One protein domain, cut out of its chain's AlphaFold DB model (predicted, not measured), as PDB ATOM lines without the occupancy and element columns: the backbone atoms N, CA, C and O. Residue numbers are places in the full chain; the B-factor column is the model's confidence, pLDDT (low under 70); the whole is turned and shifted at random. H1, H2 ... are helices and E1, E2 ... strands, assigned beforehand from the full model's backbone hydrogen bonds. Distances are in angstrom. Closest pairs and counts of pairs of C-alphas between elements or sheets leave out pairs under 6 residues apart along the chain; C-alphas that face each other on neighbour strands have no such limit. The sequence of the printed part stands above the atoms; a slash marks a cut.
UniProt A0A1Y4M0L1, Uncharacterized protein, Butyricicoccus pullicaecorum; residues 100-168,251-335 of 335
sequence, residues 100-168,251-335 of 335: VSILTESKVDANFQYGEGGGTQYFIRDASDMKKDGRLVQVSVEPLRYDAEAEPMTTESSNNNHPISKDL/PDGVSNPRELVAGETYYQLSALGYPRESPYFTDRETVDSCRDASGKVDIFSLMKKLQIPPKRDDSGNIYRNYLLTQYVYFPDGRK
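Overview. This is residues 100 to 168 and 251 to 335 of the 335 residues of an uncharacterized protein of Butyricicoccus pullicaecorum (UniProt A0A1Y4M0L1). Two small three-stranded sheets, E1 E2 E7 and E3 E8 E6, are set face to face with their strands crossed, as a sandwich tilted open by 39 degrees; H3 packs over E8, and H1 and H2 graze both sheets. A little hairpin of E4 and E5 lies far off at one end and makes much of the length. The 154 printed residues run E1 E2 H1 E3 E4 E5 E6 E7 H2 H3 E8, each sheet antiparallel; the class is mixed, with 65 residues in named elements. The whole is compact by its radius of gyration of the C-alphas, 16.8 A, yet elongated in outline, 57 by 35 by 31 A.

Arrangement. E1, residues 102 to 107, and E2, residues 120 to 124, form an antiparallel hairpin, with N 106 and O 121 2.8 A apart. E2 is also the antiparallel neighbour of E7, residues 280 to 282, with N 122 and O 281 at 2.8 A. H1, residues 127 to 132, grazes both sheets; its closest C-alpha pair with E3, residues 136 to 145, is Met 130 and Leu 136, 5.2 A. E3 bends by 66 degrees at residue 139 and pairs with E8, residues 321 to 329, N 142 and O 324 being 2.9 A apart. E8 pairs on its other side with E6, residues 265 to 271, N 268 and O 325 at 2.9 A; this sheet is strongly twisted. The sandwich, two sheets face to face, has 25 pairs of C-alphas within 10 A, its strands crossing at 61 degrees; the closest C-alphas of E6 and E7 are Gln 268 and Phe 281, 4.8 A. E4, residues 155 to 157, and E5, residues 164 to 166, form a hairpin, with N 157 and O 164 at 3.3 A; E4 is apart from E3. H2, residues 284 to 288, only just touches H3, residues 299 to 306, with 3 pairs of C-alphas within 8 A, the closest Val 287 and Leu 302, 6.7 A. H3 lies over E8 at a height over the sheet of 10.8 A, slantwise to the strands at 49 degrees on the local plane. In H1, H2 and H3 every O i to N i+4 pair is within hydrogen-bond range.

Along the chain. E1 begins at C-alpha 102 (-0.153, 46.111, 43.883) and is 17.0 A long. E3 is 24.9 A, E6 20.1 A and H3 10.3 A. E8, 25.8 A, ends at C-alpha 329 (8.850, 50.977, 37.890).

Size, cuts and confidence. The C-alphas farthest apart, Asn 159 and Lys 335, are 59.5 A apart. Residues 169 to 250 are cut out, with 29.0 A between C-alphas 168 and 251. The links E1 to E2 and H3 to E8 are long. Mean pLDDT of the printed part is 78.0; 35 residues are under 70, among them 148 to 168.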
ATOM      1  N   VAL A 100      -1.281  52.292  46.677       54.81
ATOM      2  CA  VAL A 100      -0.466  51.088  46.864       54.81
ATOM      3  C   VAL A 100      -0.451  50.372  45.524       54.81
ATOM      4  O   VAL A 100      -1.504  50.009  44.993       54.81
ATOM      5  N   SER A 101       0.739  50.292  44.939       69.19
ATOM      6  CA  SER A 101       0.961  49.741  43.612       69.19
ATOM      7  C   SER A 101       1.098  48.235  43.768       69.19
ATOM      8  O   SER A 101       2.161  47.750  44.139       69.19
ATOM      9  N   ILE A 102      -0.024  47.538  43.590       73.56
ATOM     10  CA  ILE A 102      -0.153  46.111  43.883       73.56
ATOM     11  C   ILE A 102       0.251  45.288  42.664       73.56
ATOM     12  O   ILE A 102      -0.239  45.524  41.554       73.56
ATOM     13  N   LEU A 103       1.104  44.304  42.922       81.56
ATOM     14  CA  LEU A 103       1.486  43.247  42.008       81.56
ATOM     15  C   LEU A 103       1.142  41.896  42.626       81.56
ATOM     16  O   LEU A 103       1.443  41.655  43.795       81.56
ATOM     17  N   THR A 104       0.550  41.019  41.826       81.50
ATOM     18  CA  THR A 104       0.470  39.586  42.111       81.50
ATOM     19  C   THR A 104       1.340  38.838  41.114       81.50
ATOM     20  O   THR A 104       1.399  39.179  39.932       81.50
ATOM     21  N   GLU A 105       2.055  37.839  41.605       83.12
ATOM     22  CA  GLU A 105       2.867  36.927  40.806       83.12
ATOM     23  C   GLU A 105       2.171  35.571  40.734       83.12
ATOM     24  O   GLU A 105       1.581  35.114  41.713       83.12
ATOM     25  N   SER A 106       2.238  34.931  39.578       76.31
ATOM     26  CA  SER A 106       1.756  33.573  39.359       76.31
ATOM     27  C   SER A 106       2.738  32.834  38.473       76.31
ATOM     28  O   SER A 106       3.337  33.428  37.569       76.31
ATOM     29  N   LYS A 107       2.885  31.533  38.705       77.88
ATOM     30  CA  LYS A 107       3.638  30.668  37.808       77.88
ATOM     31  C   LYS A 107       2.664  29.958  36.886       77.88
ATOM     32  O   LYS A 107       1.652  29.426  37.321       77.88
ATOM     33  N   VAL A 108       2.959  29.978  35.595       70.06
ATOM     34  CA  VAL A 108       2.123  29.297  34.611       70.06
ATOM     35  C   VAL A 108       2.435  27.814  34.671       70.06
ATOM     36  O   VAL A 108       3.553  27.422  34.349       70.06
ATOM     37  N   ASP A 109       1.479  26.979  35.050       65.19
ATOM     38  CA  ASP A 109       1.666  25.532  34.986       65.19
ATOM     39  C   ASP A 109       1.479  25.008  33.569       65.19
ATOM     40  O   ASP A 109       0.732  25.575  32.778       65.19
ATOM     41  N   ALA A 110       2.172  23.923  33.228       57.72
ATOM     42  CA  ALA A 110       2.067  23.304  31.914       57.72
ATOM     43  C   ALA A 110       0.611  22.927  31.596       57.72
ATOM     44  O   ALA A 110      -0.066  22.278  32.392       57.72
ATOM     45  N   ASN A 111       0.136  23.285  30.403       60.19
ATOM     46  CA  ASN A 111      -1.211  22.977  29.950       60.19
ATOM     47  C   ASN A 111      -1.155  22.386  28.543       60.19
ATOM     48  O   ASN A 111      -0.706  23.032  27.597       60.19
ATOM     49  N   PHE A 112      -1.671  21.165  28.392       55.97
ATOM     50  CA  PHE A 112      -1.668  20.437  27.122       55.97
ATOM     51  C   PHE A 112      -2.331  21.213  25.967       55.97
ATOM     52  O   PHE A 112      -1.990  21.004  24.805       55.97
ATOM     53  N   GLN A 113      -3.260  22.124  26.274       55.06
ATOM     54  CA  GLN A 113      -3.950  22.951  25.288       55.06
ATOM     55  C   GLN A 113      -3.214  24.261  24.956       55.06
ATOM     56  O   GLN A 113      -3.352  24.751  23.838       55.06
ATOM     57  N   TYR A 114      -2.439  24.826  25.887       59.03
ATOM     58  CA  TYR A 114      -1.937  26.207  25.770       59.03
ATOM     59  C   TYR A 114      -0.409  26.347  25.807       59.03
ATOM     60  O   TYR A 114       0.108  27.406  25.451       59.03
ATOM     61  N   GLY A 115       0.330  25.296  26.171       65.06
ATOM     62  CA  GLY A 115       1.788  25.265  26.090       65.06
ATOM     63  C   GLY A 115       2.471  24.654  27.308       65.06
ATOM     64  O   GLY A 115       1.852  24.274  28.297       65.06
ATOM     65  N   GLU A 116       3.795  24.586  27.228       71.06
ATOM     66  CA  GLU A 116       4.656  23.955  28.237       71.06
ATOM     67  C   GLU A 116       4.654  24.694  29.584       71.06
ATOM     68  O   GLU A 116       5.048  24.109  30.589       71.06
ATOM     69  N   GLY A 117       4.180  25.945  29.630       75.75
ATOM     70  CA  GLY A 117       4.165  26.738  30.857       75.75
ATOM     71  C   GLY A 117       5.578  26.997  31.396       75.75
ATOM     72  O   GLY A 117       6.566  27.027  30.660       75.75
ATOM     73  N   GLY A 118       5.679  27.216  32.699       77.44
ATOM     74  CA  GLY A 118       6.914  27.467  33.431       77.44
ATOM     75  C   GLY A 118       7.376  28.922  33.432       77.44
ATOM     76  O   GLY A 118       8.372  29.218  34.091       77.44
ATOM     77  N   GLY A 119       6.686  29.819  32.721       82.88
ATOM     78  CA  GLY A 119       6.945  31.255  32.781       82.88
ATOM     79  C   GLY A 119       6.328  31.901  34.019       82.88
ATOM     80  O   GLY A 119       5.265  31.485  34.485       82.88
ATOM     81  N   THR A 120       6.973  32.946  34.526       87.19
ATOM     82  CA  THR A 120       6.406  33.803  35.571       87.19
ATOM     83  C   THR A 120       5.521  34.863  34.928       87.19
ATOM     84  O   THR A 120       5.942  35.556  33.996       87.19
ATOM     85  N   GLN A 121       4.301  35.018  35.432       85.56
ATOM     86  CA  GLN A 121       3.388  36.086  35.043       85.56
ATOM     87  C   GLN A 121       3.092  36.996  36.227       85.56
ATOM     88  O   GLN A 121       2.731  36.533  37.307       85.56
ATOM     89  N   TYR A 122       3.182  38.298  35.988       87.94
ATOM     90  CA  TYR A 122       2.811  39.335  36.936       87.94
ATOM     91  C   TYR A 122       1.543  40.031  36.471       87.94
ATOM     92  O   TYR A 122       1.443  40.435  35.311       87.94
ATOM     93  N   PHE A 123       0.613  40.235  37.391       86.81
ATOM     94  CA  PHE A 123      -0.529  41.112  37.199       86.81
ATOM     95  C   PHE A 123      -0.313  42.393  38.006       86.81
ATOM     96  O   PHE A 123      -0.160  42.359  39.227       86.81
ATOM     97  N   ILE A 124      -0.291  43.534  37.317       88.38
ATOM     98  CA  ILE A 124      -0.140  44.853  37.935       88.38
ATOM     99  C   ILE A 124      -1.470  45.602  37.820       88.38
ATOM    100  O   ILE A 124      -1.845  46.082  36.749       88.38
ATOM    101  N   ARG A 125      -2.159  45.749  38.955       83.06
ATOM    102  CA  ARG A 125      -3.558  46.205  39.051       83.06
ATOM    103  C   ARG A 125      -3.868  47.537  38.356       83.06
ATOM    104  O   ARG A 125      -4.902  47.672  37.711       83.06
ATOM    105  N   ASP A 126      -2.980  48.522  38.477       84.81
ATOM    106  CA  ASP A 126      -3.164  49.859  37.889       84.81
ATOM    107  C   ASP A 126      -2.162  50.138  36.753       84.81
ATOM    108  O   ASP A 126      -1.771  51.284  36.532       84.81
ATOM    109  N   ALA A 127      -1.717  49.106  36.026       88.19
ATOM    110  CA  ALA A 127      -0.672  49.234  35.008       88.19
ATOM    111  C   ALA A 127      -0.963  50.304  33.945       88.19
ATOM    112  O   ALA A 127      -0.068  51.065  33.584       88.19
ATOM    113  N   SER A 128      -2.202  50.382  33.444       86.88
ATOM    114  CA  SER A 128      -2.594  51.379  32.434       86.88
ATOM    115  C   SER A 128      -2.448  52.811  32.965       86.88
ATOM    116  O   SER A 128      -1.856  53.662  32.300       86.88
ATOM    117  N   ASP A 129      -2.895  53.061  34.201       86.94
ATOM    118  CA  ASP A 129      -2.749  54.365  34.856       86.94
ATOM    119  C   ASP A 129      -1.270  54.682  35.124       86.94
ATOM    120  O   ASP A 129      -0.822  55.792  34.854       86.94
ATOM    121  N   MET A 130      -0.491  53.691  35.579       89.50
ATOM    122  CA  MET A 130       0.945  53.839  35.841       89.50
ATOM    123  C   MET A 130       1.762  54.139  34.578       89.50
ATOM    124  O   MET A 130       2.761  54.853  34.638       89.50
ATOM    125  N   LYS A 131       1.364  53.595  33.423       90.00
ATOM    126  CA  LYS A 131       1.985  53.922  32.130       90.00
ATOM    127  C   LYS A 131       1.693  55.372  31.736       90.00
ATOM    128  O   LYS A 131       2.582  56.061  31.250       90.00
ATOM    129  N   LYS A 132       0.462  55.844  31.975       88.56
ATOM    130  CA  LYS A 132       0.015  57.211  31.648       88.56
ATOM    131  C   LYS A 132       0.639  58.270  32.558       88.56
ATOM    132  O   LYS A 132       0.979  59.348  32.086       88.56
ATOM    133  N   ASP A 133       0.789  57.972  33.847       88.31
ATOM    134  CA  ASP A 133       1.351  58.902  34.837       88.31
ATOM    135  C   ASP A 133       2.880  58.805  35.000       88.31
ATOM    136  O   ASP A 133       3.470  59.563  35.770       88.31
ATOM    137  N   GLY A 134       3.533  57.914  34.245       88.56
ATOM    138  CA  GLY A 134       4.989  57.792  34.194       88.56
ATOM    139  C   GLY A 134       5.607  56.980  35.333       88.56
ATOM    140  O   GLY A 134       6.833  56.985  35.468       88.56
ATOM    141  N   ARG A 135       4.805  56.277  36.145       92.38
ATOM    142  CA  ARG A 135       5.302  55.322  37.150       92.38
ATOM    143  C   ARG A 135       5.784  54.003  36.549       92.38
ATOM    144  O   ARG A 135       6.696  53.400  37.097       92.38
ATOM    145  N   LEU A 136       5.225  53.556  35.426       91.88
ATOM    146  CA  LEU A 136       5.759  52.448  34.626       91.88
ATOM    147  C   LEU A 136       6.319  53.002  33.324       91.88
ATOM    148  O   LEU A 136       5.576  53.341  32.407       91.88
ATOM    149  N   VAL A 137       7.644  53.083  33.240       92.88
ATOM    150  CA  VAL A 137       8.311  53.742  32.118       92.88
ATOM    151  C   VAL A 137       8.832  52.711  31.144       92.88
ATOM    152  O   VAL A 137       9.632  51.857  31.522       92.88
ATOM    153  N   GLN A 138       8.434  52.837  29.882       93.12
ATOM    154  CA  GLN A 138       9.039  52.091  28.788       93.12
ATOM    155  C   GLN A 138      10.515  52.494  28.642       93.12
ATOM    156  O   GLN A 138      10.829  53.671  28.460       93.12
ATOM    157  N   VAL A 139      11.422  51.521  28.719       94.12
ATOM    158  CA  VAL A 139      12.875  51.748  28.591       94.12
ATOM    159  C   VAL A 139      13.483  51.090  27.360       94.12
ATOM    160  O   VAL A 139      14.522  51.547  26.893       94.12
ATOM    161  N   SER A 140      12.860  50.038  26.831       93.94
ATOM    162  CA  SER A 140      13.285  49.389  25.593       93.94
ATOM    163  C   SER A 140      12.115  48.667  24.925       93.94
ATOM    164  O   SER A 140      11.112  48.344  25.568       93.94
ATOM    165  N   VAL A 141      12.245  48.444  23.619       93.94
ATOM    166  CA  VAL A 141      11.309  47.661  22.813       93.94
ATOM    167  C   VAL A 141      12.127  46.745  21.918       93.94
ATOM    168  O   VAL A 141      12.982  47.213  21.171       93.94
ATOM    169  N   GLU A 142      11.864  45.447  21.995       93.94
ATOM    170  CA  GLU A 142      12.439  44.437  21.112       93.94
ATOM    171  C   GLU A 142      11.346  43.988  20.123       93.94
ATOM    172  O   GLU A 142      10.324  43.437  20.554       93.94
ATOM    173  N   PRO A 143      11.491  44.263  18.812       92.31
ATOM    174  CA  PRO A 143      10.555  43.773  17.814       92.31
ATOM    175  C   PRO A 143      10.754  42.272  17.608       92.31
ATOM    176  O   PRO A 143      11.870  41.793  17.406       92.31
ATOM    177  N   LEU A 144       9.653  41.529  17.637       91.31
ATOM    178  CA  LEU A 144       9.627  40.080  17.499       91.31
ATOM    179  C   LEU A 144       8.769  39.684  16.301       91.31
ATOM    180  O   LEU A 144       7.672  40.213  16.098       91.31
ATOM    181  N   ARG A 145       9.254  38.712  15.527       88.25
ATOM    182  CA  ARG A 145       8.538  38.164  14.377       88.25
ATOM    183  C   ARG A 145       8.083  36.747  14.681       88.25
ATOM    184  O   ARG A 145       8.897  35.857  14.896       88.25
ATOM    185  N   TYR A 146       6.774  36.567  14.695       84.00
ATOM    186  CA  TYR A 146       6.116  35.286  14.844       84.00
ATOM    187  C   TYR A 146       5.999  34.604  13.485       84.00
ATOM    188  O   TYR A 146       5.363  35.130  12.563       84.00
ATOM    189  N   ASP A 147       6.624  33.437  13.366       77.62
ATOM    190  CA  ASP A 147       6.505  32.590  12.189       77.62
ATOM    191  C   ASP A 147       5.448  31.507  12.417       77.62
ATOM    192  O   ASP A 147       5.698  30.486  13.054       77.62
ATOM    193  N   ALA A 148       4.253  31.748  11.878       62.56
ATOM    194  CA  ALA A 148       3.129  30.824  11.986       62.56
ATOM    195  C   ALA A 148       3.377  29.483  11.264       62.56
ATOM    196  O   ALA A 148       2.688  28.509  11.549       62.56
ATOM    197  N   GLU A 149       4.338  29.401  10.331       56.78
ATOM    198  CA  GLU A 149       4.642  28.140   9.631       56.78
ATOM    199  C   GLU A 149       5.527  27.193  10.452       56.78
ATOM    200  O   GLU A 149       5.601  26.002  10.152       56.78
ATOM    201  N   ALA A 150       6.150  27.699  11.520       52.59
ATOM    202  CA  ALA A 150       6.900  26.902  12.486       52.59
ATOM    203  C   ALA A 150       6.010  26.319  13.605       52.59
ATOM    204  O   ALA A 150       6.501  25.570  14.453       52.59
ATOM    205  N   GLU A 151       4.708  26.637  13.619       53.03
ATOM    206  CA  GLU A 151       3.771  26.083  14.593       53.03
ATOM    207  C   GLU A 151       3.573  24.571  14.377       53.03
ATOM    208  O   GLU A 151       3.296  24.124  13.259       53.03
ATOM    209  N   PRO A 152       3.625  23.744  15.437       47.41
ATOM    210  CA  PRO A 152       3.089  22.398  15.357       47.41
ATOM    211  C   PRO A 152       1.580  22.510  15.109       47.41
ATOM    212  O   PRO A 152       0.842  23.010  15.956       47.41
ATOM    213  N   MET A 153       1.108  22.047  13.946       35.31
ATOM    214  CA  MET A 153      -0.323  21.901  13.673       35.31
ATOM    215  C   MET A 153      -0.938  20.917  14.677       35.31
ATOM    216  O   MET A 153      -0.977  19.710  14.436       35.31
ATOM    217  N   THR A 154      -1.468  21.422  15.788       41.38
ATOM    218  CA  THR A 154      -2.376  20.660  16.640       41.38
ATOM    219  C   THR A 154      -3.738  20.635  15.968       41.38
ATOM    220  O   THR A 154      -4.476  21.619  15.981       41.38
ATOM    221  N   THR A 155      -4.073  19.513  15.338       38.50
ATOM    222  CA  THR A 155      -5.439  19.287  14.854       38.50
ATOM    223  C   THR A 155      -6.281  18.735  15.996       38.50
ATOM    224  O   THR A 155      -5.955  17.697  16.575       38.50
ATOM    225  N   GLU A 156      -7.367  19.434  16.332       40.31
ATOM    226  CA  GLU A 156      -8.379  18.925  17.253       40.31
ATOM    227  C   GLU A 156      -9.073  17.719  16.614       40.31
ATOM    228  O   GLU A 156      -9.803  17.820  15.627       40.31
ATOM    229  N   SER A 157      -8.834  16.537  17.170       39.94
ATOM    230  CA  SER A 157      -9.537  15.320  16.778       39.94
ATOM    231  C   SER A 157     -10.777  15.169  17.657       39.94
ATOM    232  O   SER A 157     -10.658  14.686  18.781       39.94
ATOM    233  N   SER A 158     -11.972  15.513  17.159       39.31
ATOM    234  CA  SER A 158     -13.230  15.323  17.901       39.31
ATOM    235  C   SER A 158     -13.677  13.852  17.902       39.31
ATOM    236  O   SER A 158     -14.640  13.471  17.239       39.31
ATOM    237  N   ASN A 159     -12.995  13.004  18.663       42.62
ATOM    238  CA  ASN A 159     -13.564  11.721  19.055       42.62
ATOM    239  C   ASN A 159     -13.903  11.814  20.543       42.62
ATOM    240  O   ASN A 159     -13.023  11.680  21.380       42.62
ATOM    241  N   ASN A 160     -15.196  12.022  20.825       41.19
ATOM    242  CA  ASN A 160     -15.849  12.018  22.143       41.19
ATOM    243  C   ASN A 160     -15.522  13.205  23.065       41.19
ATOM    244  O   ASN A 160     -14.506  13.156  23.733       41.19
ATOM    245  N   ASN A 161     -16.429  14.194  23.157       43.34
ATOM    246  CA  ASN A 161     -16.611  15.223  24.216       43.34
ATOM    247  C   ASN A 161     -15.393  15.948  24.846       43.34
ATOM    248  O   ASN A 161     -15.591  16.821  25.686       43.34
ATOM    249  N   HIS A 162     -14.171  15.650  24.426       38.19
ATOM    250  CA  HIS A 162     -12.914  16.179  24.917       38.19
ATOM    251  C   HIS A 162     -12.025  16.429  23.693       38.19
ATOM    252  O   HIS A 162     -11.704  15.479  22.972       38.19
ATOM    253  N   PRO A 163     -11.672  17.688  23.392       44.66
ATOM    254  CA  PRO A 163     -10.723  17.974  22.328       44.66
ATOM    255  C   PRO A 163      -9.356  17.401  22.718       44.66
ATOM    256  O   PRO A 163      -8.843  17.671  23.800       44.66
ATOM    257  N   ILE A 164      -8.778  16.577  21.843       43.53
ATOM    258  CA  ILE A 164      -7.415  16.056  21.992       43.53
ATOM    259  C   ILE A 164      -6.554  16.732  20.928       43.53
ATOM    260  O   ILE A 164      -6.793  16.535  19.731       43.53
ATOM    261  N   SER A 165      -5.552  17.495  21.367       46.47
ATOM    262  CA  SER A 165      -4.499  18.049  20.511       46.47
ATOM    263  C   SER A 165      -3.535  16.938  20.093       46.47
ATOM    264  O   SER A 165      -2.978  16.243  20.940       46.47
ATOM    265  N   LYS A 166      -3.345  16.741  18.785       47.38
ATOM    266  CA  LYS A 166      -2.384  15.769  18.241       47.38
ATOM    267  C   LYS A 166      -1.250  16.497  17.528       47.38
ATOM    268  O   LYS A 166      -1.520  17.233  16.582       47.38
ATOM    269  N   ASP A 167      -0.009  16.256  17.949       47.41
ATOM    270  CA  ASP A 167       1.181  16.589  17.159       47.41
ATOM    271  C   ASP A 167       1.369  15.500  16.089       47.41
ATOM    272  O   ASP A 167       1.468  14.315  16.410       47.41
ATOM    273  N   LEU A 168       1.329  15.888  14.812       53.50
ATOM    274  CA  LEU A 168       1.448  14.972  13.669       53.50
ATOM    275  C   LEU A 168       2.874  14.890  13.109       53.50
ATOM    276  O   LEU A 168       3.092  14.220  12.095       53.50
ATOM    277  N   PRO A 251      -4.238  31.169  36.464       56.25
ATOM    278  CA  PRO A 251      -3.040  31.264  37.263       56.25
ATOM    279  C   PRO A 251      -3.209  30.288  38.428       56.25
ATOM    280  O   PRO A 251      -4.059  30.496  39.294       56.25
ATOM    281  N   ASP A 252      -2.445  29.204  38.408       53.28
ATOM    282  CA  ASP A 252      -2.265  28.374  39.590       53.28
ATOM    283  C   ASP A 252      -1.170  29.008  40.464       53.28
ATOM    284  O   ASP A 252      -0.304  29.744  39.974       53.28
ATOM    285  N   GLY A 253      -1.250  28.806  41.778       61.12
ATOM    286  CA  GLY A 253      -0.272  29.358  42.720       61.12
ATOM    287  C   GLY A 253      -0.125  30.885  42.664       61.12
ATOM    288  O   GLY A 253       0.997  31.397  42.651       61.12
ATOM    289  N   VAL A 254      -1.240  31.629  42.608       70.88
ATOM    290  CA  VAL A 254      -1.212  33.096  42.737       70.88
ATOM    291  C   VAL A 254      -0.659  33.463  44.111       70.88
ATOM    292  O   VAL A 254      -1.245  33.139  45.141       70.88
ATOM    293  N   SER A 255       0.469  34.159  44.115       74.12
ATOM    294  CA  SER A 255       1.082  34.695  45.325       74.12
ATOM    295  C   SER A 255       0.236  35.796  45.960       74.12
ATOM    296  O   SER A 255      -0.534  36.502  45.298       74.12
ATOM    297  N   ASN A 256       0.449  35.998  47.261       73.56
ATOM    298  CA  ASN A 256      -0.068  37.171  47.944       73.56
ATOM    299  C   ASN A 256       0.451  38.462  47.297       73.56
ATOM    300  O   ASN A 256       1.588  38.526  46.818       73.56
ATOM    301  N   PRO A 257      -0.384  39.509  47.281       77.94
ATOM    302  CA  PRO A 257      -0.045  40.767  46.650       77.94
ATOM    303  C   PRO A 257       1.145  41.396  47.363       77.94
ATOM    304  O   PRO A 257       1.180  41.491  48.590       77.94
ATOM    305  N   ARG A 258       2.087  41.916  46.586       84.94
ATOM    306  CA  ARG A 258       3.187  42.728  47.103       84.94
ATOM    307  C   ARG A 258       3.209  44.101  46.457       84.94
ATOM    308  O   ARG A 258       2.647  44.326  45.384       84.94
ATOM    309  N   GLU A 259       3.888  45.027  47.119       85.94
ATOM    310  CA  GLU A 259       4.179  46.329  46.534       85.94
ATOM    311  C   GLU A 259       5.223  46.196  45.414       85.94
ATOM    312  O   GLU A 259       6.168  45.401  45.503       85.94
ATOM    313  N   LEU A 260       5.057  46.989  44.353       87.06
ATOM    314  CA  LEU A 260       6.071  47.137  43.309       87.06
ATOM    315  C   LEU A 260       7.363  47.722  43.896       87.06
ATOM    316  O   LEU A 260       7.337  48.735  44.600       87.06
ATOM    317  N   VAL A 261       8.508  47.131  43.548       89.62
ATOM    318  CA  VAL A 261       9.814  47.620  44.001       89.62
ATOM    319  C   VAL A 261      10.367  48.643  43.010       89.62
ATOM    320  O   VAL A 261      10.364  48.439  41.795       89.62
ATOM    321  N   ALA A 262      10.857  49.772  43.522       89.56
ATOM    322  CA  ALA A 262      11.470  50.812  42.700       89.56
ATOM    323  C   ALA A 262      12.677  50.267  41.915       89.56
ATOM    324  O   ALA A 262      13.568  49.637  42.482       89.56
ATOM    325  N   GLY A 263      12.721  50.547  40.612       89.06
ATOM    326  CA  GLY A 263      13.755  50.057  39.699       89.06
ATOM    327  C   GLY A 263      13.539  48.626  39.199       89.06
ATOM    328  O   GLY A 263      14.321  48.158  38.370       89.06
ATOM    329  N   GLU A 264      12.492  47.934  39.653       92.81
ATOM    330  CA  GLU A 264      12.156  46.597  39.169       92.81
ATOM    331  C   GLU A 264      11.709  46.641  37.702       92.81
ATOM    332  O   GLU A 264      11.086  47.606  37.247       92.81
ATOM    333  N   THR A 265      12.095  45.606  36.952       94.06
ATOM    334  CA  THR A 265      11.895  45.518  35.504       94.06
ATOM    335  C   THR A 265      10.830  44.491  35.170       94.06
ATOM    336  O   THR A 265      10.894  43.356  35.633       94.06
ATOM    337  N   TYR A 266       9.923  44.876  34.282       94.81
ATOM    338  CA  TYR A 266       8.816  44.058  33.813       94.81
ATOM    339  C   TYR A 266       8.794  44.040  32.290       94.81
ATOM    340  O   TYR A 266       9.046  45.059  31.651       94.81
ATOM    341  N   TYR A 267       8.458  42.902  31.699       94.56
ATOM    342  CA  TYR A 267       8.362  42.748  30.252       94.56
ATOM    343  C   TYR A 267       6.920  42.497  29.844       94.56
ATOM    344  O   TYR A 267       6.205  41.741  30.493       94.56
ATOM    345  N   GLN A 268       6.486  43.117  28.756       92.81
ATOM    346  CA  GLN A 268       5.148  42.933  28.216       92.81
ATOM    347  C   GLN A 268       5.212  42.565  26.742       92.81
ATOM    348  O   GLN A 268       5.769  43.308  25.931       92.81
ATOM    349  N   LEU A 269       4.586  41.440  26.400       91.00
ATOM    350  CA  LEU A 269       4.384  41.008  25.026       91.00
ATOM    351  C   LEU A 269       3.078  41.604  24.483       91.00
ATOM    352  O   LEU A 269       2.019  41.455  25.087       91.00
ATOM    353  N   SER A 270       3.144  42.275  23.335       89.94
ATOM    354  CA  SER A 270       1.971  42.859  22.673       89.94
ATOM    355  C   SER A 270       2.050  42.689  21.160       89.94
ATOM    356  O   SER A 270       3.129  42.787  20.584       89.94
ATOM    357  N   ALA A 271       0.924  42.412  20.504       86.75
ATOM    358  CA  ALA A 271       0.864  42.393  19.044       86.75
ATOM    359  C   ALA A 271       0.951  43.827  18.500       86.75
ATOM    360  O   ALA A 271       0.373  44.757  19.073       86.75
ATOM    361  N   LEU A 272       1.661  44.017  17.388       84.38
ATOM    362  CA  LEU A 272       1.772  45.324  16.750       84.38
ATOM    363  C   LEU A 272       0.379  45.806  16.305       84.38
ATOM    364  O   LEU A 272      -0.339  45.087  15.615       84.38
ATOM    365  N   GLY A 273      -0.002  47.018  16.716       74.00
ATOM    366  CA  GLY A 273      -1.321  47.597  16.433       74.00
ATOM    367  C   GLY A 273      -2.419  47.271  17.456       74.00
ATOM    368  O   GLY A 273      -3.533  47.763  17.294       74.00
ATOM    369  N   TYR A 274      -2.129  46.505  18.516       72.88
ATOM    370  CA  TYR A 274      -3.065  46.303  19.633       72.88
ATOM    371  C   TYR A 274      -2.834  47.277  20.794       72.88
ATOM    372  O   TYR A 274      -1.698  47.711  21.022       72.88
ATOM    373  N   PRO A 275      -3.888  47.570  21.586       71.06
ATOM    374  CA  PRO A 275      -3.753  48.323  22.824       71.06
ATOM    375  C   PRO A 275      -2.717  47.687  23.756       71.06
ATOM    376  O   PRO A 275      -2.792  46.506  24.092       71.06
ATOM    377  N   ARG A 276      -1.766  48.499  24.227       70.00
ATOM    378  CA  ARG A 276      -0.728  48.094  25.195       70.00
ATOM    379  C   ARG A 276      -1.175  48.298  26.645       70.00
ATOM    380  O   ARG A 276      -0.355  48.478  27.541       70.00
ATOM    381  N   GLU A 277      -2.481  48.313  26.888       71.56
ATOM    382  CA  GLU A 277      -3.057  48.579  28.211       71.56
ATOM    383  C   GLU A 277      -3.110  47.337  29.104       71.56
ATOM    384  O   GLU A 277      -3.479  47.459  30.269       71.56
ATOM    385  N   SER A 278      -2.690  46.171  28.591       79.94
ATOM    386  CA  SER A 278      -2.680  44.922  29.353       79.94
ATOM    387  C   SER A 278      -1.992  45.107  30.720       79.94
ATOM    388  O   SER A 278      -0.921  45.740  30.784       79.94
ATOM    389  N   PRO A 279      -2.590  44.574  31.800       84.94
ATOM    390  CA  PRO A 279      -1.992  44.550  33.128       84.94
ATOM    391  C   PRO A 279      -1.046  43.362  33.342       84.94
ATOM    392  O   PRO A 279      -0.452  43.264  34.412       84.94
ATOM    393  N   TYR A 280      -0.888  42.486  32.343       86.69
ATOM    394  CA  TYR A 280      -0.043  41.298  32.424       86.69
ATOM    395  C   TYR A 280       1.379  41.566  31.920       86.69
ATOM    396  O   TYR A 280       1.586  42.166  30.854       86.69
ATOM    397  N   PHE A 281       2.347  41.090  32.700       91.12
ATOM    398  CA  PHE A 281       3.784  41.204  32.468       91.12
ATOM    399  C   PHE A 281       4.490  39.883  32.789       91.12
ATOM    400  O   PHE A 281       3.909  38.974  33.370       91.12
ATOM    401  N   THR A 282       5.767  39.794  32.445       92.06
ATOM    402  CA  THR A 282       6.670  38.697  32.801       92.06
ATOM    403  C   THR A 282       8.024  39.247  33.261       92.06
ATOM    404  O   THR A 282       8.289  40.447  33.124       92.06
ATOM    405  N   ASP A 283       8.872  38.398  33.838       92.75
ATOM    406  CA  ASP A 283      10.205  38.776  34.304       92.75
ATOM    407  C   ASP A 283      11.267  38.572  33.228       92.75
ATOM    408  O   ASP A 283      11.074  37.977  32.163       92.75
ATOM    409  N   ARG A 284      12.447  39.091  33.555       93.25
ATOM    410  CA  ARG A 284      13.655  38.883  32.783       93.25
ATOM    411  C   ARG A 284      14.028  37.408  32.663       93.25
ATOM    412  O   ARG A 284      14.479  37.012  31.600       93.25
ATOM    413  N   GLU A 285      13.880  36.617  33.726       93.50
ATOM    414  CA  GLU A 285      14.286  35.207  33.721       93.50
ATOM    415  C   GLU A 285      13.485  34.405  32.692       93.50
ATOM    416  O   GLU A 285      14.064  33.679  31.882       93.50
ATOM    417  N   THR A 286      12.170  34.615  32.641       92.38
ATOM    418  CA  THR A 286      11.292  34.001  31.645       92.38
ATOM    419  C   THR A 286      11.695  34.418  30.233       92.38
ATOM    420  O   THR A 286      11.854  33.555  29.371       92.38
ATOM    421  N   VAL A 287      11.930  35.713  29.992       94.06
ATOM    422  CA  VAL A 287      12.375  36.217  28.680       94.06
ATOM    423  C   VAL A 287      13.729  35.635  28.275       94.06
ATOM    424  O   VAL A 287      13.870  35.122  27.165       94.06
ATOM    425  N   ASP A 288      14.720  35.691  29.162       93.69
ATOM    426  CA  ASP A 288      16.088  35.248  28.889       93.69
ATOM    427  C   ASP A 288      16.144  33.727  28.674       93.69
ATOM    428  O   ASP A 288      16.914  33.252  27.842       93.69
ATOM    429  N   SER A 289      15.260  32.962  29.323       92.94
ATOM    430  CA  SER A 289      15.114  31.519  29.090       92.94
ATOM    431  C   SER A 289      14.572  31.151  27.702       92.94
ATOM    432  O   SER A 289      14.630  29.983  27.320       92.94
ATOM    433  N   CYS A 290      14.033  32.128  26.968       91.62
ATOM    434  CA  CYS A 290      13.528  31.981  25.603       91.62
ATOM    435  C   CYS A 290      14.468  32.610  24.567       91.62
ATOM    436  O   CYS A 290      14.107  32.695  23.396       91.62
ATOM    437  N   ARG A 291      15.653  33.086  24.967       92.31
ATOM    438  CA  ARG A 291      16.647  33.595  24.018       92.31
ATOM    439  C   ARG A 291      17.411  32.443  23.376       92.31
ATOM    440  O   ARG A 291      17.858  31.520  24.052       92.31
ATOM    441  N   ASP A 292      17.574  32.517  22.063       86.88
ATOM    442  CA  ASP A 292      18.403  31.588  21.308       86.88
ATOM    443  C   ASP A 292      19.906  31.871  21.509       86.88
ATOM    444  O   ASP A 292      20.317  32.828  22.172       86.88
ATOM    445  N   ALA A 293      20.762  31.045  20.903       84.31
ATOM    446  CA  ALA A 293      22.215  31.217  20.974       84.31
ATOM    447  C   ALA A 293      22.718  32.541  20.357       84.31
ATOM    448  O   ALA A 293      23.846  32.950  20.633       84.31
ATOM    449  N   SER A 294      21.908  33.205  19.525       85.69
ATOM    450  CA  SER A 294      22.203  34.522  18.951       85.69
ATOM    451  C   SER A 294      21.754  35.683  19.849       85.69
ATOM    452  O   SER A 294      22.061  36.839  19.561       85.69
ATOM    453  N   GLY A 295      21.066  35.383  20.955       85.56
ATOM    454  CA  GLY A 295      20.524  36.354  21.900       85.56
ATOM    455  C   GLY A 295      19.146  36.897  21.518       85.56
ATOM    456  O   GLY A 295      18.631  37.758  22.235       85.56
ATOM    457  N   LYS A 296      18.534  36.408  20.433       90.00
ATOM    458  CA  LYS A 296      17.186  36.811  20.010       90.00
ATOM    459  C   LYS A 296      16.138  36.018  20.774       90.00
ATOM    460  O   LYS A 296      16.296  34.816  20.966       90.00
ATOM    461  N   VAL A 297      15.064  36.678  21.205       92.19
ATOM    462  CA  VAL A 297      13.942  35.978  21.842       92.19
ATOM    463  C   VAL A 297      13.190  35.155  20.800       92.19
ATOM    464  O   VAL A 297      12.653  35.699  19.834       92.19
ATOM    465  N   ASP A 298      13.089  33.849  21.035       90.12
ATOM    466  CA  ASP A 298      12.123  32.997  20.358       90.12
ATOM    467  C   ASP A 298      10.725  33.282  20.922       90.12
ATOM    468  O   ASP A 298      10.340  32.845  22.013       90.12
ATOM    469  N   ILE A 299       9.956  34.048  20.151       89.69
ATOM    470  CA  ILE A 299       8.589  34.427  20.495       89.69
ATOM    471  C   ILE A 299       7.663  33.222  20.656       89.69
ATOM    472  O   ILE A 299       6.746  33.276  21.474       89.69
ATOM    473  N   PHE A 300       7.892  32.140  19.913       85.31
ATOM    474  CA  PHE A 300       7.055  30.952  20.004       85.31
ATOM    475  C   PHE A 300       7.241  30.269  21.360       85.31
ATOM    476  O   PHE A 300       6.264  30.003  22.066       85.31
ATOM    477  N   SER A 301       8.498  30.078  21.769       87.19
ATOM    478  CA  SER A 301       8.836  29.581  23.106       87.19
ATOM    479  C   SER A 301       8.284  30.491  24.206       87.19
ATOM    480  O   SER A 301       7.673  30.007  25.159       87.19
ATOM    481  N   LEU A 302       8.413  31.814  24.055       89.75
ATOM    482  CA  LEU A 302       7.881  32.772  25.028       89.75
ATOM    483  C   LEU A 302       6.355  32.680  25.163       89.75
ATOM    484  O   LEU A 302       5.842  32.596  26.277       89.75
ATOM    485  N   MET A 303       5.624  32.647  24.048       86.75
ATOM    486  CA  MET A 303       4.168  32.496  24.046       86.75
ATOM    487  C   MET A 303       3.719  31.197  24.709       86.75
ATOM    488  O   MET A 303       2.783  31.228  25.501       86.75
ATOM    489  N   LYS A 304       4.407  30.076  24.460       82.31
ATOM    490  CA  LYS A 304       4.118  28.790  25.113       82.31
ATOM    491  C   LYS A 304       4.357  28.807  26.619       82.31
ATOM    492  O   LYS A 304       3.554  28.240  27.360       82.31
ATOM    493  N   LYS A 305       5.446  29.432  27.079       85.19
ATOM    494  CA  LYS A 305       5.744  29.544  28.517       85.19
ATOM    495  C   LYS A 305       4.740  30.422  29.249       85.19
ATOM    496  O   LYS A 305       4.398  30.134  30.391       85.19
ATOM    497  N   LEU A 306       4.279  31.478  28.584       83.06
ATOM    498  CA  LEU A 306       3.275  32.401  29.110       83.06
ATOM    499  C   LEU A 306       1.835  31.952  28.830       83.06
ATOM    500  O   LEU A 306       0.904  32.586  29.313       83.06
ATOM    501  N   GLN A 307       1.643  30.894  28.036       78.25
ATOM    502  CA  GLN A 307       0.337  30.430  27.550       78.25
ATOM    503  C   GLN A 307      -0.494  31.529  26.877       78.25
ATOM    504  O   GLN A 307      -1.716  31.595  26.994       78.25
ATOM    505  N   ILE A 308       0.181  32.410  26.141       78.81
ATOM    506  CA  ILE A 308      -0.457  33.482  25.380       78.81
ATOM    507  C   ILE A 308      -0.664  32.971  23.955       78.81
ATOM    508  O   ILE A 308       0.326  32.738  23.257       78.81
ATOM    509  N   PRO A 309      -1.909  32.812  23.472       76.75
ATOM    510  CA  PRO A 309      -2.123  32.404  22.096       76.75
ATOM    511  C   PRO A 309      -1.730  33.531  21.131       76.75
ATOM    512  O   PRO A 309      -1.842  34.721  21.470       76.75
ATOM    513  N   PRO A 310      -1.364  33.184  19.889       80.56
ATOM    514  CA  PRO A 310      -1.194  34.178  18.848       80.56
ATOM    515  C   PRO A 310      -2.500  34.955  18.637       80.56
ATOM    516  O   PRO A 310      -3.593  34.386  18.552       80.56
ATOM    517  N   LYS A 311      -2.392  36.282  18.542       81.06
ATOM    518  CA  LYS A 311      -3.532  37.150  18.235       81.06
ATOM    519  C   LYS A 311      -3.966  36.946  16.788       81.06
ATOM    520  O   LYS A 311      -3.128  36.729  15.910       81.06
ATOM    521  N   ARG A 312      -5.274  37.050  16.546       81.06
ATOM    522  CA  ARG A 312      -5.890  36.938  15.221       81.06
ATOM    523  C   ARG A 312      -6.661  38.206  14.882       81.06
ATOM    524  O   ARG A 312      -7.272  38.791  15.773       81.06
ATOM    525  N   ASP A 313      -6.604  38.618  13.622       79.06
ATOM    526  CA  ASP A 313      -7.404  39.728  13.103       79.06
ATOM    527  C   ASP A 313      -8.873  39.311  12.906       79.06
ATOM    528  O   ASP A 313      -9.230  38.138  13.052       79.06
ATOM    529  N   ASP A 314      -9.731  40.265  12.537       78.12
ATOM    530  CA  ASP A 314     -11.157  40.016  12.263       78.12
ATOM    531  C   ASP A 314     -11.387  39.005  11.123       78.12
ATOM    532  O   ASP A 314     -12.466  38.425  10.998       78.12
ATOM    533  N   SER A 315     -10.375  38.788  10.277       80.50
ATOM    534  CA  SER A 315     -10.389  37.807   9.188       80.50
ATOM    535  C   SER A 315      -9.847  36.435   9.615       80.50
ATOM    536  O   SER A 315      -9.838  35.504   8.810       80.50
ATOM    537  N   GLY A 316      -9.416  36.283  10.871       76.38
ATOM    538  CA  GLY A 316      -8.859  35.058  11.441       76.38
ATOM    539  C   GLY A 316      -7.360  34.845  11.194       76.38
ATOM    540  O   GLY A 316      -6.827  33.808  11.611       76.38
ATOM    541  N   ASN A 317      -6.668  35.793  10.552       79.94
ATOM    542  CA  ASN A 317      -5.237  35.701  10.274       79.94
ATOM    543  C   ASN A 317      -4.420  36.006  11.523       79.94
ATOM    544  O   ASN A 317      -4.711  36.944  12.259       79.94
ATOM    545  N   ILE A 318      -3.352  35.239  11.725       81.50
ATOM    546  CA  ILE A 318      -2.442  35.429  12.850       81.50
ATOM    547  C   ILE A 318      -1.584  36.679  12.634       81.50
ATOM    548  O   ILE A 318      -0.964  36.852  11.580       81.50
ATOM    549  N   TYR A 319      -1.505  37.525  13.661       82.25
ATOM    550  CA  TYR A 319      -0.545  38.622  13.708       82.25
ATOM    551  C   TYR A 319       0.872  38.058  13.719       82.25
ATOM    552  O   TYR A 319       1.190  37.193  14.527       82.25
ATOM    553  N   ARG A 320       1.725  38.567  12.826       86.38
ATOM    554  CA  ARG A 320       3.123  38.123  12.700       86.38
ATOM    555  C   ARG A 320       4.118  39.023  13.419       86.38
ATOM    556  O   ARG A 320       5.236  38.601  13.670       86.38
ATOM    557  N   ASN A 321       3.729  40.248  13.753       89.25
ATOM    558  CA  ASN A 321       4.623  41.226  14.359       89.25
ATOM    559  C   ASN A 321       4.184  41.502  15.792       89.25
ATOM    560  O   ASN A 321       3.031  41.863  16.040       89.25
ATOM    561  N   TYR A 322       5.118  41.349  16.720       91.88
ATOM    562  CA  TYR A 322       4.932  41.596  18.139       91.88
ATOM    563  C   TYR A 322       6.040  42.495  18.661       91.88
ATOM    564  O   TYR A 322       7.097  42.645  18.055       91.88
ATOM    565  N   LEU A 323       5.784  43.089  19.814       92.25
ATOM    566  CA  LEU A 323       6.711  43.931  20.539       92.25
ATOM    567  C   LEU A 323       6.847  43.379  21.949       92.25
ATOM    568  O   LEU A 323       5.851  43.256  22.671       92.25
ATOM    569  N   LEU A 324       8.082  43.088  22.339       94.62
ATOM    570  CA  LEU A 324       8.446  42.833  23.720       94.62
ATOM    571  C   LEU A 324       8.938  44.144  24.327       94.62
ATOM    572  O   LEU A 324      10.030  44.622  24.034       94.62
ATOM    573  N   THR A 325       8.089  44.762  25.138       94.38
ATOM    574  CA  THR A 325       8.358  46.069  25.739       94.38
ATOM    575  C   THR A 325       8.868  45.893  27.158       94.38
ATOM    576  O   THR A 325       8.205  45.254  27.975       94.38
ATOM    577  N   GLN A 326      10.018  46.484  27.467       95.44
ATOM    578  CA  GLN A 326      10.560  46.535  28.817       95.44
ATOM    579  C   GLN A 326      10.065  47.795  29.531       95.44
ATOM    580  O   GLN A 326      10.244  48.914  29.040       95.44
ATOM    581  N   TYR A 327       9.514  47.609  30.723       94.62
ATOM    582  CA  TYR A 327       9.090  48.655  31.640       94.62
ATOM    583  C   TYR A 327       9.933  48.629  32.912       94.62
ATOM    584  O   TYR A 327      10.305  47.562  33.395       94.62
ATOM    585  N   VAL A 328      10.203  49.803  33.474       94.50
ATOM    586  CA  VAL A 328      10.828  49.956  34.793       94.50
ATOM    587  C   VAL A 328       9.904  50.767  35.689       94.50
ATOM    588  O   VAL A 328       9.378  51.801  35.263       94.50
ATOM    589  N   TYR A 329       9.699  50.295  36.919       93.19
ATOM    590  CA  TYR A 329       8.850  50.977  37.890       93.19
ATOM    591  C   TYR A 329       9.596  52.091  38.637       93.19
ATOM    592  O   TYR A 329      10.653  51.870  39.228       93.19
ATOM    593  N   PHE A 330       9.009  53.286  38.654       90.88
ATOM    594  CA  PHE A 330       9.467  54.454  39.399       90.88
ATOM    595  C   PHE A 330       8.307  54.984  40.257       90.88
ATOM    596  O   PHE A 330       7.363  55.540  39.698       90.88
ATOM    597  N   PRO A 331       8.347  54.858  41.597       85.19
ATOM    598  CA  PRO A 331       7.204  55.190  42.455       85.19
ATOM    599  C   PRO A 331       6.772  56.661  42.354       85.19
ATOM    600  O   PRO A 331       5.577  56.949  42.381       85.19
ATOM    601  N   ASP A 332       7.728  57.571  42.153       85.31
ATOM    602  CA  ASP A 332       7.490  59.018  42.025       85.31
ATOM    603  C   ASP A 332       7.235  59.478  40.575       85.31
ATOM    604  O   ASP A 332       7.082  60.675  40.317       85.31
ATOM    605  N   GLY A 333       7.220  58.537  39.627       75.94
ATOM    606  CA  GLY A 333       7.241  58.808  38.194       75.94
ATOM    607  C   GLY A 333       8.601  59.313  37.691       75.94
ATOM    608  O   GLY A 333       9.419  59.850  38.444       75.94
ATOM    609  N   ARG A 334       8.877  59.148  36.391       67.81
ATOM    610  CA  ARG A 334      10.009  59.840  35.748       67.81
ATOM    611  C   ARG A 334       9.605  61.289  35.479       67.81
ATOM    612  O   ARG A 334       8.723  61.533  34.662       67.81
ATOM    613  N   LYS A 335      10.233  62.229  36.186       53.16
ATOM    614  CA  LYS A 335      10.186  63.656  35.840       53.16
ATOM    615  C   LYS A 335      11.083  63.972  34.657       53.16
ATOM    616  O   LYS A 335      12.179  63.366  34.590       53.16
TER     617      LYS A 335